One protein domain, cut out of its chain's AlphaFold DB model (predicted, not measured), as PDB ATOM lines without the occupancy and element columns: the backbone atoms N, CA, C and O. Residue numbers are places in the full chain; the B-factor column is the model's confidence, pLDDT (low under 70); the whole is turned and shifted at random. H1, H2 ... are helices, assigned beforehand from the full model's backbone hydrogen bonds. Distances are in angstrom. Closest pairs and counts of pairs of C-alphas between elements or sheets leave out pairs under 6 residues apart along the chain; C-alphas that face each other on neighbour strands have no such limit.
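Overview. This is residues 2 to 86 of the 152 residues of an uncharacterized protein of Enterococcus faecalis TX0645 (UniProt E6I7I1). A long helix, H1, stands off as an arm, with residues 2 to 15 and 17 to 21 sticking out, and a long link joins it to a small body where short helices H2 and H3 follow each other and H4 lies close to both. The printed part has 85 residues, with four named helices in the order H1, H2, H3, H4 and no named strand, all helix. It is loose, with a radius of gyration of the C-alphas of 15.7 A and spans of 43 by 33 by 21 A.

Arrangement. H1, residues 2 to 21, is apart from H2, residues 45 to 53, H3, residues 55 to 62, and H4, residues 72 to 78. H2 and H3 meet only through their tight link. H2 and H4 are close but not clearly touching, opposite ways at a steep tilt of 64 degrees; their closest C-alphas, Val 51 and Ile 76, are 7.2 A apart. H3 and H4 are close but not clearly touching, about perpendicular at 76 degrees; their closest C-alphas, Ile 58 and Phe 72, are 6.4 A apart. In H1, H2, H3 and H4 every O i to N i+4 pair is within hydrogen-bond range.

Along the chain. H1 runs 29.1 A from C-alpha 2 at (-13.245, 49.056, -14.683); H2 measures 12.7 A, H3 10.3 A, and H4 10.1 A, ending at C-alpha 78 at (-3.664, 18.201, 4.852).

Size, cuts and confidence. The C-alphas farthest apart, Arg 3 and Glu 84, are 46.6 A apart. The printed part has no cut; the link from H1 to H2, residues 22 to 44, is long. Residues 2 to 3 are under 70 in pLDDT.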
ATOM      1  N   VAL A   2     -14.717  48.960 -14.850       68.62
ATOM      2  CA  VAL A   2     -13.245  49.056 -14.683       68.62
ATOM      3  C   VAL A   2     -12.809  49.920 -13.486       68.62
ATOM      4  O   VAL A   2     -12.017  49.470 -12.665       68.62
ATOM      5  N   ARG A   3     -13.399  51.111 -13.304       69.25
ATOM      6  CA  ARG A   3     -13.093  52.018 -12.174       69.25
ATOM      7  C   ARG A   3     -13.289  51.379 -10.790       69.25
ATOM      8  O   ARG A   3     -12.470  51.584  -9.903       69.25
ATOM      9  N   LYS A   4     -14.335  50.558 -10.620       73.75
ATOM     10  CA  LYS A   4     -14.626  49.849  -9.361       73.75
ATOM     11  C   LYS A   4     -13.590  48.758  -9.072       73.75
ATOM     12  O   LYS A   4     -13.157  48.634  -7.935       73.75
ATOM     13  N   LYS A   5     -13.148  48.011 -10.095       75.50
ATOM     14  CA  LYS A   5     -12.077  47.007  -9.950       75.50
ATOM     15  C   LYS A   5     -10.751  47.646  -9.540       75.50
ATOM     16  O   LYS A   5     -10.109  47.154  -8.622       75.50
ATOM     17  N   ILE A   6     -10.388  48.760 -10.176       83.69
ATOM     18  CA  ILE A   6      -9.177  49.519  -9.838       83.69
ATOM     19  C   ILE A   6      -9.241  50.002  -8.385       83.69
ATOM     20  O   ILE A   6      -8.310  49.772  -7.621       83.69
ATOM     21  N   PHE A   7     -10.361  50.603  -7.977       89.19
ATOM     22  CA  PHE A   7     -10.558  51.064  -6.602       89.19
ATOM     23  C   PHE A   7     -10.439  49.931  -5.569       89.19
ATOM     24  O   PHE A   7      -9.698  50.063  -4.599       89.19
ATOM     25  N   LEU A   8     -11.115  48.799  -5.793       86.94
ATOM     26  CA  LEU A   8     -11.039  47.640  -4.895       86.94
ATOM     27  C   LEU A   8      -9.624  47.053  -4.825       86.94
ATOM     28  O   LEU A   8      -9.179  46.658  -3.750       86.94
ATOM     29  N   TRP A   9      -8.896  47.041  -5.942       86.62
ATOM     30  CA  TRP A   9      -7.496  46.623  -5.973       86.62
ATOM     31  C   TRP A   9      -6.606  47.537  -5.118       86.62
ATOM     32  O   TRP A   9      -5.820  47.047  -4.303       86.62
ATOM     33  N   PHE A  10      -6.775  48.861  -5.229       90.94
ATOM     34  CA  PHE A  10      -6.072  49.820  -4.370       90.94
ATOM     35  C   PHE A  10      -6.424  49.634  -2.893       90.94
ATOM     36  O   PHE A  10      -5.524  49.603  -2.053       90.94
ATOM     37  N   LEU A  11      -7.709  49.457  -2.579       90.94
ATOM     38  CA  LEU A  11      -8.171  49.220  -1.214       90.94
ATOM     39  C   LEU A  11      -7.557  47.940  -0.629       90.94
ATOM     40  O   LEU A  11      -7.067  47.959   0.497       90.94
ATOM     41  N   GLY A  12      -7.494  46.856  -1.409       87.56
ATOM     42  CA  GLY A  12      -6.833  45.613  -1.008       87.56
ATOM     43  C   GLY A  12      -5.332  45.790  -0.757       87.56
ATOM     44  O   GLY A  12      -4.792  45.263   0.219       87.56
ATOM     45  N   LYS A  13      -4.652  46.594  -1.586       89.56
ATOM     46  CA  LYS A  13      -3.232  46.923  -1.391       89.56
ATOM     47  C   LYS A  13      -3.013  47.716  -0.100       89.56
ATOM     48  O   LYS A  13      -2.117  47.375   0.671       89.56
ATOM     49  N   LEU A  14      -3.853  48.718   0.162       93.12
ATOM     50  CA  LEU A  14      -3.810  49.505   1.395       93.12
ATOM     51  C   LEU A  14      -4.091  48.633   2.626       93.12
ATOM     52  O   LEU A  14      -3.330  48.668   3.590       93.12
ATOM     53  N   TYR A  15      -5.116  47.783   2.562       89.38
ATOM     54  CA  TYR A  15      -5.453  46.832   3.622       89.38
ATOM     55  C   TYR A  15      -4.281  45.893   3.952       89.38
ATOM     56  O   TYR A  15      -4.006  45.630   5.123       89.38
ATOM     57  N   LYS A  16      -3.532  45.422   2.946       87.62
ATOM     58  CA  LYS A  16      -2.322  44.603   3.152       87.62
ATOM     59  C   LYS A  16      -1.196  45.380   3.844       87.62
ATOM     60  O   LYS A  16      -0.498  44.811   4.679       87.62
ATOM     61  N   ILE A  17      -1.012  46.660   3.511       92.25
ATOM     62  CA  ILE A  17      -0.016  47.526   4.165       92.25
ATOM     63  C   ILE A  17      -0.377  47.720   5.641       92.25
ATOM     64  O   ILE A  17       0.473  47.500   6.500       92.25
ATOM     65  N   ILE A  18      -1.639  48.048   5.932       92.81
ATOM     66  CA  ILE A  18      -2.133  48.231   7.305       92.81
ATOM     67  C   ILE A  18      -1.955  46.946   8.122       92.81
ATOM     68  O   ILE A  18      -1.422  46.995   9.225       92.81
ATOM     69  N   GLN A  19      -2.322  45.783   7.575       89.69
ATOM     70  CA  GLN A  19      -2.133  44.500   8.265       89.69
ATOM     71  C   GLN A  19      -0.665  44.213   8.592       89.69
ATOM     72  O   GLN A  19      -0.373  43.766   9.698       89.69
ATOM     73  N   LYS A  20       0.255  44.480   7.653       89.56
ATOM     74  CA  LYS A  20       1.697  44.314   7.886       89.56
ATOM     75  C   LYS A  20       2.205  45.258   8.971       89.56
ATOM     76  O   LYS A  20       2.968  44.828   9.826       89.56
ATOM     77  N   PHE A  21       1.763  46.515   8.947       93.94
ATOM     78  CA  PHE A  21       2.133  47.511   9.951       93.94
ATOM     79  C   PHE A  21       1.639  47.126  11.353       93.94
ATOM     80  O   PHE A  21       2.394  47.206  12.313       93.94
ATOM     81  N   LEU A  22       0.405  46.628  11.462       93.56
ATOM     82  CA  LEU A  22      -0.181  46.151  12.719       93.56
ATOM     83  C   LEU A  22       0.278  44.736  13.119       93.56
ATOM     84  O   LEU A  22      -0.203  44.201  14.113       93.56
ATOM     85  N   ASN A  23       1.162  44.105  12.337       88.62
ATOM     86  CA  ASN A  23       1.592  42.714  12.500       88.62
ATOM     87  C   ASN A  23       0.420  41.717  12.658       88.62
ATOM     88  O   ASN A  23       0.504  40.717  13.377       88.62
ATOM     89  N   SER A  24      -0.699  42.006  11.989       86.38
ATOM     90  CA  SER A  24      -1.910  41.196  12.038       86.38
ATOM     91  C   SER A  24      -1.710  39.930  11.210       86.38
ATOM     92  O   SER A  24      -1.823  39.954   9.984       86.38
ATOM     93  N   ASN A  25      -1.451  38.810  11.882       86.06
ATOM     94  CA  ASN A  25      -1.379  37.493  11.262       86.06
ATOM     95  C   ASN A  25      -2.505  36.595  11.794       86.06
ATOM     96  O   ASN A  25      -2.374  35.978  12.849       86.06
ATOM     97  N   ARG A  26      -3.596  36.507  11.025       82.81
ATOM     98  CA  ARG A  26      -4.798  35.732  11.377       82.81
ATOM     99  C   ARG A  26      -4.554  34.225  11.491       82.81
ATOM    100  O   ARG A  26      -5.355  33.559  12.129       82.81
ATOM    101  N   ILE A  27      -3.480  33.705  10.895       87.38
ATOM    102  CA  ILE A  27      -3.184  32.265  10.864       87.38
ATOM    103  C   ILE A  27      -2.084  31.851  11.852       87.38
ATOM    104  O   ILE A  27      -1.829  30.665  12.012       87.38
ATOM    105  N   LYS A  28      -1.418  32.802  12.529       85.94
ATOM    106  CA  LYS A  28      -0.217  32.526  13.345       85.94
ATOM    107  C   LYS A  28      -0.442  31.500  14.460       85.94
ATOM    108  O   LYS A  28       0.478  30.768  14.800       85.94
ATOM    109  N   SER A  29      -1.627  31.506  15.057       86.44
ATOM    110  CA  SER A  29      -2.010  30.645  16.180       86.44
ATOM    111  C   SER A  29      -3.204  29.762  15.835       86.44
ATOM    112  O   SER A  29      -3.944  29.357  16.731       86.44
ATOM    113  N   ASP A  30      -3.450  29.537  14.545       92.44
ATOM    114  CA  ASP A  30      -4.528  28.652  14.137       92.44
ATOM    115  C   ASP A  30      -4.120  27.187  14.348       92.44
ATOM    116  O   ASP A  30      -2.946  26.826  14.251       92.44
ATOM    117  N   LYS A  31      -5.101  26.341  14.661       94.31
ATOM    118  CA  LYS A  31      -4.897  24.897  14.820       94.31
ATOM    119  C   LYS A  31      -4.763  24.180  13.473       94.31
ATOM    120  O   LYS A  31      -4.304  23.042  13.443       94.31
ATOM    121  N   TYR A  32      -5.196  24.814  12.384       95.62
ATOM    122  CA  TYR A  32      -5.113  24.271  11.036       95.62
ATOM    123  C   TYR A  32      -3.857  24.756  10.314       95.62
ATOM    124  O   TYR A  32      -3.524  25.943  10.313       95.62
ATOM    125  N   THR A  33      -3.198  23.835   9.618       95.25
ATOM    126  CA  THR A  33      -2.120  24.174   8.685       95.25
ATOM    127  C   THR A  33      -2.717  24.452   7.310       95.25
ATOM    128  O   THR A  33      -3.202  23.540   6.642       95.25
ATOM    129  N   PHE A  34      -2.705  25.714   6.889       94.81
ATOM    130  CA  PHE A  34      -3.247  26.122   5.593       94.81
ATOM    131  C   PHE A  34      -2.354  25.660   4.446       94.81
ATOM    132  O   PHE A  34      -1.136  25.821   4.493       94.81
ATOM    133  N   GLN A  35      -2.983  25.130   3.400       94.25
ATOM    134  CA  GLN A  35      -2.323  24.715   2.165       94.25
ATOM    135  C   GLN A  35      -3.000  25.369   0.966       94.25
ATOM    136  O   GLN A  35      -4.189  25.682   1.016       94.25
ATOM    137  N   MET A  36      -2.238  25.550  -0.110       93.12
ATOM    138  CA  MET A  36      -2.702  26.133  -1.366       93.12
ATOM    139  C   MET A  36      -2.274  25.253  -2.535       93.12
ATOM    140  O   MET A  36      -1.223  24.617  -2.487       93.12
ATOM    141  N   GLY A  37      -3.070  25.229  -3.596       92.25
ATOM    142  CA  GLY A  37      -2.747  24.502  -4.814       92.25
ATOM    143  C   GLY A  37      -3.713  24.837  -5.939       92.25
ATOM    144  O   GLY A  37      -4.471  25.798  -5.868       92.25
ATOM    145  N   ALA A  38      -3.707  24.025  -6.992       91.81
ATOM    146  CA  ALA A  38      -4.658  24.206  -8.079       91.81
ATOM    147  C   ALA A  38      -6.099  23.982  -7.598       91.81
ATOM    148  O   ALA A  38      -6.380  23.055  -6.836       91.81
ATOM    149  N   ASN A  39      -7.029  24.766  -8.144       94.00
ATOM    150  CA  ASN A  39      -8.461  24.551  -7.949       94.00
ATOM    151  C   ASN A  39      -9.023  23.348  -8.735       94.00
ATOM    152  O   ASN A  39     -10.171  22.962  -8.537       94.00
ATOM    153  N   TRP A  40      -8.230  22.729  -9.619       94.25
ATOM    154  CA  TRP A  40      -8.604  21.498 -10.324       94.25
ATOM    155  C   TRP A  40      -8.143  20.275  -9.549       94.25
ATOM    156  O   TRP A  40      -6.954  20.117  -9.284       94.25
ATOM    157  N   PHE A  41      -9.077  19.375  -9.254       94.31
ATOM    158  CA  PHE A  41      -8.806  18.175  -8.470       94.31
ATOM    159  C   PHE A  41      -9.660  16.992  -8.921       94.31
ATOM    160  O   PHE A  41     -10.724  17.138  -9.526       94.31
ATOM    161  N   SER A  42      -9.165  15.790  -8.645       94.88
ATOM    162  CA  SER A  42      -9.934  14.549  -8.715       94.88
ATOM    163  C   SER A  42      -9.873  13.933  -7.330       94.88
ATOM    164  O   SER A  42      -8.781  13.719  -6.813       94.88
ATOM    165  N   ILE A  43     -11.028  13.695  -6.720       96.56
ATOM    166  CA  ILE A  43     -11.122  13.191  -5.351       96.56
ATOM    167  C   ILE A  43     -11.986  11.940  -5.310       96.56
ATOM    168  O   ILE A  43     -12.858  11.738  -6.156       96.56
ATOM    169  N   THR A  44     -11.735  11.092  -4.319       97.31
ATOM    170  CA  THR A  44     -12.566   9.919  -4.064       97.31
ATOM    171  C   THR A  44     -13.915  10.331  -3.477       97.31
ATOM    172  O   THR A  44     -14.057  11.408  -2.895       97.31
ATOM    173  N   ASN A  45     -14.905   9.445  -3.584       98.44
ATOM    174  CA  ASN A  45     -16.223   9.650  -2.981       98.44
ATOM    175  C   ASN A  45     -16.144   9.885  -1.460       98.44
ATOM    176  O   ASN A  45     -16.848  10.736  -0.929       98.44
ATOM    177  N   ASP A  46     -15.257   9.170  -0.764       98.50
ATOM    178  CA  ASP A  46     -15.075   9.327   0.683       98.50
ATOM    179  C   ASP A  46     -14.553  10.719   1.048       98.50
ATOM    180  O   ASP A  46     -15.040  11.327   2.000       98.50
ATOM    181  N   LEU A  47     -13.590  11.244   0.281       98.31
ATOM    182  CA  LEU A  47     -13.098  12.605   0.485       98.31
ATOM    183  C   LEU A  47     -14.187  13.629   0.151       98.31
ATOM    184  O   LEU A  47     -14.354  14.591   0.890       98.31
ATOM    185  N   ALA A  48     -14.971  13.410  -0.908       98.56
ATOM    186  CA  ALA A  48     -16.084  14.295  -1.249       98.56
ATOM    187  C   ALA A  48     -17.122  14.380  -0.115       98.56
ATOM    188  O   ALA A  48     -17.503  15.481   0.277       98.56
ATOM    189  N   LYS A  49     -17.525  13.241   0.464       98.75
ATOM    190  CA  LYS A  49     -18.425  13.204   1.630       98.75
ATOM    191  C   LYS A  49     -17.837  13.947   2.827       98.75
ATOM    192  O   LYS A  49     -18.516  14.781   3.413       98.75
ATOM    193  N   TYR A  50     -16.564  13.706   3.131       98.69
ATOM    194  CA  TYR A  50     -15.888  14.397   4.225       98.69
ATOM    195  C   TYR A  50     -15.828  15.916   4.012       98.69
ATOM    196  O   TYR A  50     -16.068  16.676   4.942       98.69
ATOM    197  N   VAL A  51     -15.558  16.378   2.788       98.44
ATOM    198  CA  VAL A  51     -15.558  17.810   2.446       98.44
ATOM    199  C   VAL A  51     -16.934  18.438   2.676       98.44
ATOM    200  O   VAL A  51     -16.999  19.549   3.195       98.44
ATOM    201  N   LEU A  52     -18.025  17.735   2.347       98.50
ATOM    202  CA  LEU A  52     -19.386  18.215   2.619       98.50
ATOM    203  C   LEU A  52     -19.647  18.374   4.124       98.50
ATOM    204  O   LEU A  52     -20.238  19.364   4.541       98.50
ATOM    205  N   GLU A  53     -19.134  17.463   4.956       98.56
ATOM    206  CA  GLU A  53     -19.210  17.585   6.420       98.56
ATOM    207  C   GLU A  53     -18.439  18.810   6.956       98.56
ATOM    208  O   GLU A  53     -18.725  19.291   8.053       98.56
ATOM    209  N   GLN A  54     -17.487  19.356   6.185       98.31
ATOM    210  CA  GLN A  54     -16.715  20.549   6.548       98.31
ATOM    211  C   GLN A  54     -17.369  21.874   6.116       98.31
ATOM    212  O   GLN A  54     -16.722  22.915   6.226       98.31
ATOM    213  N   GLU A  55     -18.626  21.896   5.656       98.06
ATOM    214  CA  GLU A  55     -19.282  23.109   5.132       98.06
ATOM    215  C   GLU A  55     -19.147  24.332   6.058       98.06
ATOM    216  O   GLU A  55     -18.766  25.418   5.612       98.06
ATOM    217  N   LYS A  56     -19.408  24.164   7.361       98.12
ATOM    218  CA  LYS A  56     -19.284  25.260   8.334       98.12
ATOM    219  C   LYS A  56     -17.849  25.787   8.408       98.12
ATOM    220  O   LYS A  56     -17.641  26.996   8.376       98.12
ATOM    221  N   PHE A  57     -16.866  24.889   8.476       97.12
ATOM    222  CA  PHE A  57     -15.450  25.257   8.476       97.12
ATOM    223  C   PHE A  57     -15.072  25.995   7.186       97.12
ATOM    224  O   PHE A  57     -14.435  27.047   7.249       97.12
ATOM    225  N   ILE A  58     -15.521  25.498   6.028       97.50
ATOM    226  CA  ILE A  58     -15.246  26.116   4.728       97.50
ATOM    227  C   ILE A  58     -15.784  27.550   4.690       97.50
ATOM    228  O   ILE A  58     -15.067  28.479   4.316       97.50
ATOM    229  N   ASN A  59     -17.030  27.739   5.124       96.94
ATOM    230  CA  ASN A  59     -17.662  29.052   5.169       96.94
ATOM    231  C   ASN A  59     -16.965  29.999   6.156       96.94
ATOM    232  O   ASN A  59     -16.688  31.142   5.801       96.94
ATOM    233  N   ASP A  60     -16.646  29.542   7.366       94.94
ATOM    234  CA  ASP A  60     -16.025  30.388   8.393       94.94
ATOM    235  C   ASP A  60     -14.620  30.872   7.987       94.94
ATOM    236  O   ASP A  60     -14.241  32.003   8.303       94.94
ATOM    237  N   TYR A  61     -13.863  30.042   7.261       94.81
ATOM    238  CA  TYR A  61     -12.458  30.310   6.940       94.81
ATOM    239  C   TYR A  61     -12.202  30.851   5.529       94.81
ATOM    240  O   TYR A  61     -11.260  31.627   5.341       94.81
ATOM    241  N   PHE A  62     -12.995  30.462   4.527       95.31
ATOM    242  CA  PHE A  62     -12.653  30.716   3.121       95.31
ATOM    243  C   PHE A  62     -13.658  31.585   2.357       95.31
ATOM    244  O   PHE A  62     -13.308  32.052   1.274       95.31
ATOM    245  N   LYS A  63     -14.856  31.873   2.895       94.56
ATOM    246  CA  LYS A  63     -15.891  32.643   2.165       94.56
ATOM    247  C   LYS A  63     -15.428  34.040   1.725       94.56
ATOM    248  O   LYS A  63     -15.779  34.492   0.641       94.56
ATOM    249  N   ASP A  64     -14.620  34.694   2.560       90.50
ATOM    250  CA  ASP A  64     -14.113  36.058   2.350       90.50
ATOM    251  C   ASP A  64     -12.623  36.060   1.959       90.50
ATOM    252  O   ASP A  64     -11.918  37.061   2.119       90.50
ATOM    253  N   THR A  65     -12.122  34.925   1.467       89.19
ATOM    254  CA  THR A  65     -10.715  34.731   1.112       89.19
ATOM    255  C   THR A  65     -10.518  34.859  -0.398       89.19
ATOM    256  O   THR A  65     -11.266  34.299  -1.199       89.19
ATOM    257  N   ILE A  66      -9.481  35.596  -0.806       88.31
ATOM    258  CA  ILE A  66      -9.063  35.669  -2.213       88.31
ATOM    259  C   ILE A  66      -8.565  34.282  -2.636       88.31
ATOM    260  O   ILE A  66      -7.695  33.729  -1.968       88.31
ATOM    261  N   ASN A  67      -9.108  33.754  -3.737       91.19
ATOM    262  CA  ASN A  67      -8.846  32.400  -4.242       91.19
ATOM    263  C   ASN A  67      -9.120  31.304  -3.193       91.19
ATOM    264  O   ASN A  67      -8.341  30.368  -3.027       91.19
ATOM    265  N   GLY A  68     -10.232  31.413  -2.453       94.50
ATOM    266  CA  GLY A  68     -10.631  30.392  -1.477       94.50
ATOM    267  C   GLY A  68     -10.749  28.981  -2.075       94.50
ATOM    268  O   GLY A  68     -10.463  28.004  -1.382       94.50
ATOM    269  N   ASP A  69     -11.085  28.873  -3.365       94.12
ATOM    270  CA  ASP A  69     -11.147  27.625  -4.136       94.12
ATOM    271  C   ASP A  69      -9.782  26.938  -4.314       94.12
ATOM    272  O   ASP A  69      -9.724  25.716  -4.443       94.12
ATOM    273  N   GLU A  70      -8.686  27.695  -4.255       95.75
ATOM    274  CA  GLU A  70      -7.307  27.187  -4.299       95.75
ATOM    275  C   GLU A  70      -6.783  26.761  -2.913       95.75
ATOM    276  O   GLU A  70      -5.708  26.169  -2.814       95.75
ATOM    277  N   LEU A  71      -7.537  27.028  -1.837       96.19
ATOM    278  CA  LEU A  71      -7.097  26.846  -0.448       96.19
ATOM    279  C   LEU A  71      -7.891  25.782   0.319       96.19
ATOM    280  O   LEU A  71      -7.298  24.962   1.028       96.19
ATOM    281  N   PHE A  72      -9.227  25.794   0.216       97.38
ATOM    282  CA  PHE A  72     -10.079  25.029   1.137       97.38
ATOM    283  C   PHE A  72      -9.801  23.523   1.062       97.38
ATOM    284  O   PHE A  72      -9.593  22.883   2.090       97.38
ATOM    285  N   LEU A  73      -9.742  22.961  -0.152       97.31
ATOM    286  CA  LEU A  73      -9.600  21.519  -0.330       97.31
ATOM    287  C   LEU A  73      -8.228  21.046   0.142       97.31
ATOM    288  O   LEU A  73      -8.140  20.056   0.864       97.31
ATOM    289  N   GLN A  74      -7.173  21.779  -0.214       95.75
ATOM    290  CA  GLN A  74      -5.808  21.428   0.173       95.75
ATOM    291  C   GLN A  74      -5.639  21.497   1.691       95.75
ATOM    292  O   GLN A  74      -5.047  20.604   2.296       95.75
ATOM    293  N   THR A  75      -6.235  22.513   2.323       97.00
ATOM    294  CA  THR A  75      -6.245  22.648   3.783       97.00
ATOM    295  C   THR A  75      -7.026  21.504   4.442       97.00
ATOM    296  O   THR A  75      -6.532  20.906   5.395       97.00
ATOM    297  N   ILE A  76      -8.206  21.132   3.931       98.06
ATOM    298  CA  ILE A  76      -8.985  20.000   4.466       98.06
ATOM    299  C   ILE A  76      -8.206  18.687   4.357       98.06
ATOM    300  O   ILE A  76      -8.138  17.933   5.328       98.06
ATOM    301  N   VAL A  77      -7.607  18.411   3.195       96.88
ATOM    302  CA  VAL A  77      -6.845  17.177   2.962       96.88
ATOM    303  C   VAL A  77      -5.660  17.100   3.917       96.88
ATOM    304  O   VAL A  77      -5.535  16.099   4.620       96.88
ATOM    305  N   TYR A  78      -4.858  18.162   4.006       96.50
ATOM    306  CA  TYR A  78      -3.664  18.201   4.852       96.50
ATOM    307  C   TYR A  78      -3.971  17.989   6.338       96.50
ATOM    308  O   TYR A  78      -3.228  17.308   7.035       96.50
ATOM    309  N   ASN A  79      -5.085  18.534   6.828       97.31
ATOM    310  CA  ASN A  79      -5.474  18.438   8.239       97.31
ATOM    311  C   ASN A  79      -6.400  17.239   8.523       97.31
ATOM    312  O   ASN A  79      -7.201  17.279   9.456       97.31
ATOM    313  N   SER A  80      -6.343  16.178   7.714       97.31
ATOM    314  CA  SER A  80      -7.193  14.995   7.875       97.31
ATOM    315  C   SER A  80      -6.456  13.704   7.528       97.31
ATOM    316  O   SER A  80      -5.386  13.711   6.924       97.31
ATOM    317  N   LYS A  81      -7.094  12.562   7.814       96.94
ATOM    318  CA  LYS A  81      -6.611  11.228   7.408       96.94
ATOM    319  C   LYS A  81      -6.442  11.048   5.892       96.94
ATOM    320  O   LYS A  81      -5.910  10.038   5.450       96.94
ATOM    321  N   PHE A  82      -6.960  11.970   5.076       97.19
ATOM    322  CA  PHE A  82      -6.844  11.881   3.623       97.19
ATOM    323  C   PHE A  82      -5.464  12.297   3.107       97.19
ATOM    324  O   PHE A  82      -5.142  11.933   1.979       97.19
ATOM    325  N   LEU A  83      -4.639  12.977   3.915       95.38
ATOM    326  CA  LEU A  83      -3.258  13.307   3.545       95.38
ATOM    327  C   LEU A  83      -2.450  12.052   3.179       95.38
ATOM    328  O   LEU A  83      -1.758  12.036   2.167       95.38
ATOM    329  N   GLU A  84      -2.614  10.969   3.941       94.06
ATOM    330  CA  GLU A  84      -1.936   9.684   3.704       94.06
ATOM    331  C   GLU A  84      -2.359   9.003   2.392       94.06
ATOM    332  O   GLU A  84      -1.702   8.073   1.931       94.06
ATOM    333  N   LYS A  85      -3.460   9.454   1.777       93.44
ATOM    334  CA  LYS A  85      -3.992   8.920   0.514       93.44
ATOM    335  C   LYS A  85      -3.624   9.772  -0.702       93.44
ATOM    336  O   LYS A  85      -4.084   9.481  -1.807       93.44
ATOM    337  N   VAL A  86      -2.850  10.842  -0.522       91.50
ATOM    338  CA  VAL A  86      -2.396  11.690  -1.629       91.50
ATOM    339  C   VAL A  86      -1.337  10.934  -2.433       91.50
ATOM    340  O   VAL A  86      -0.316  10.530  -1.890       91.50
TER     341      VAL A  86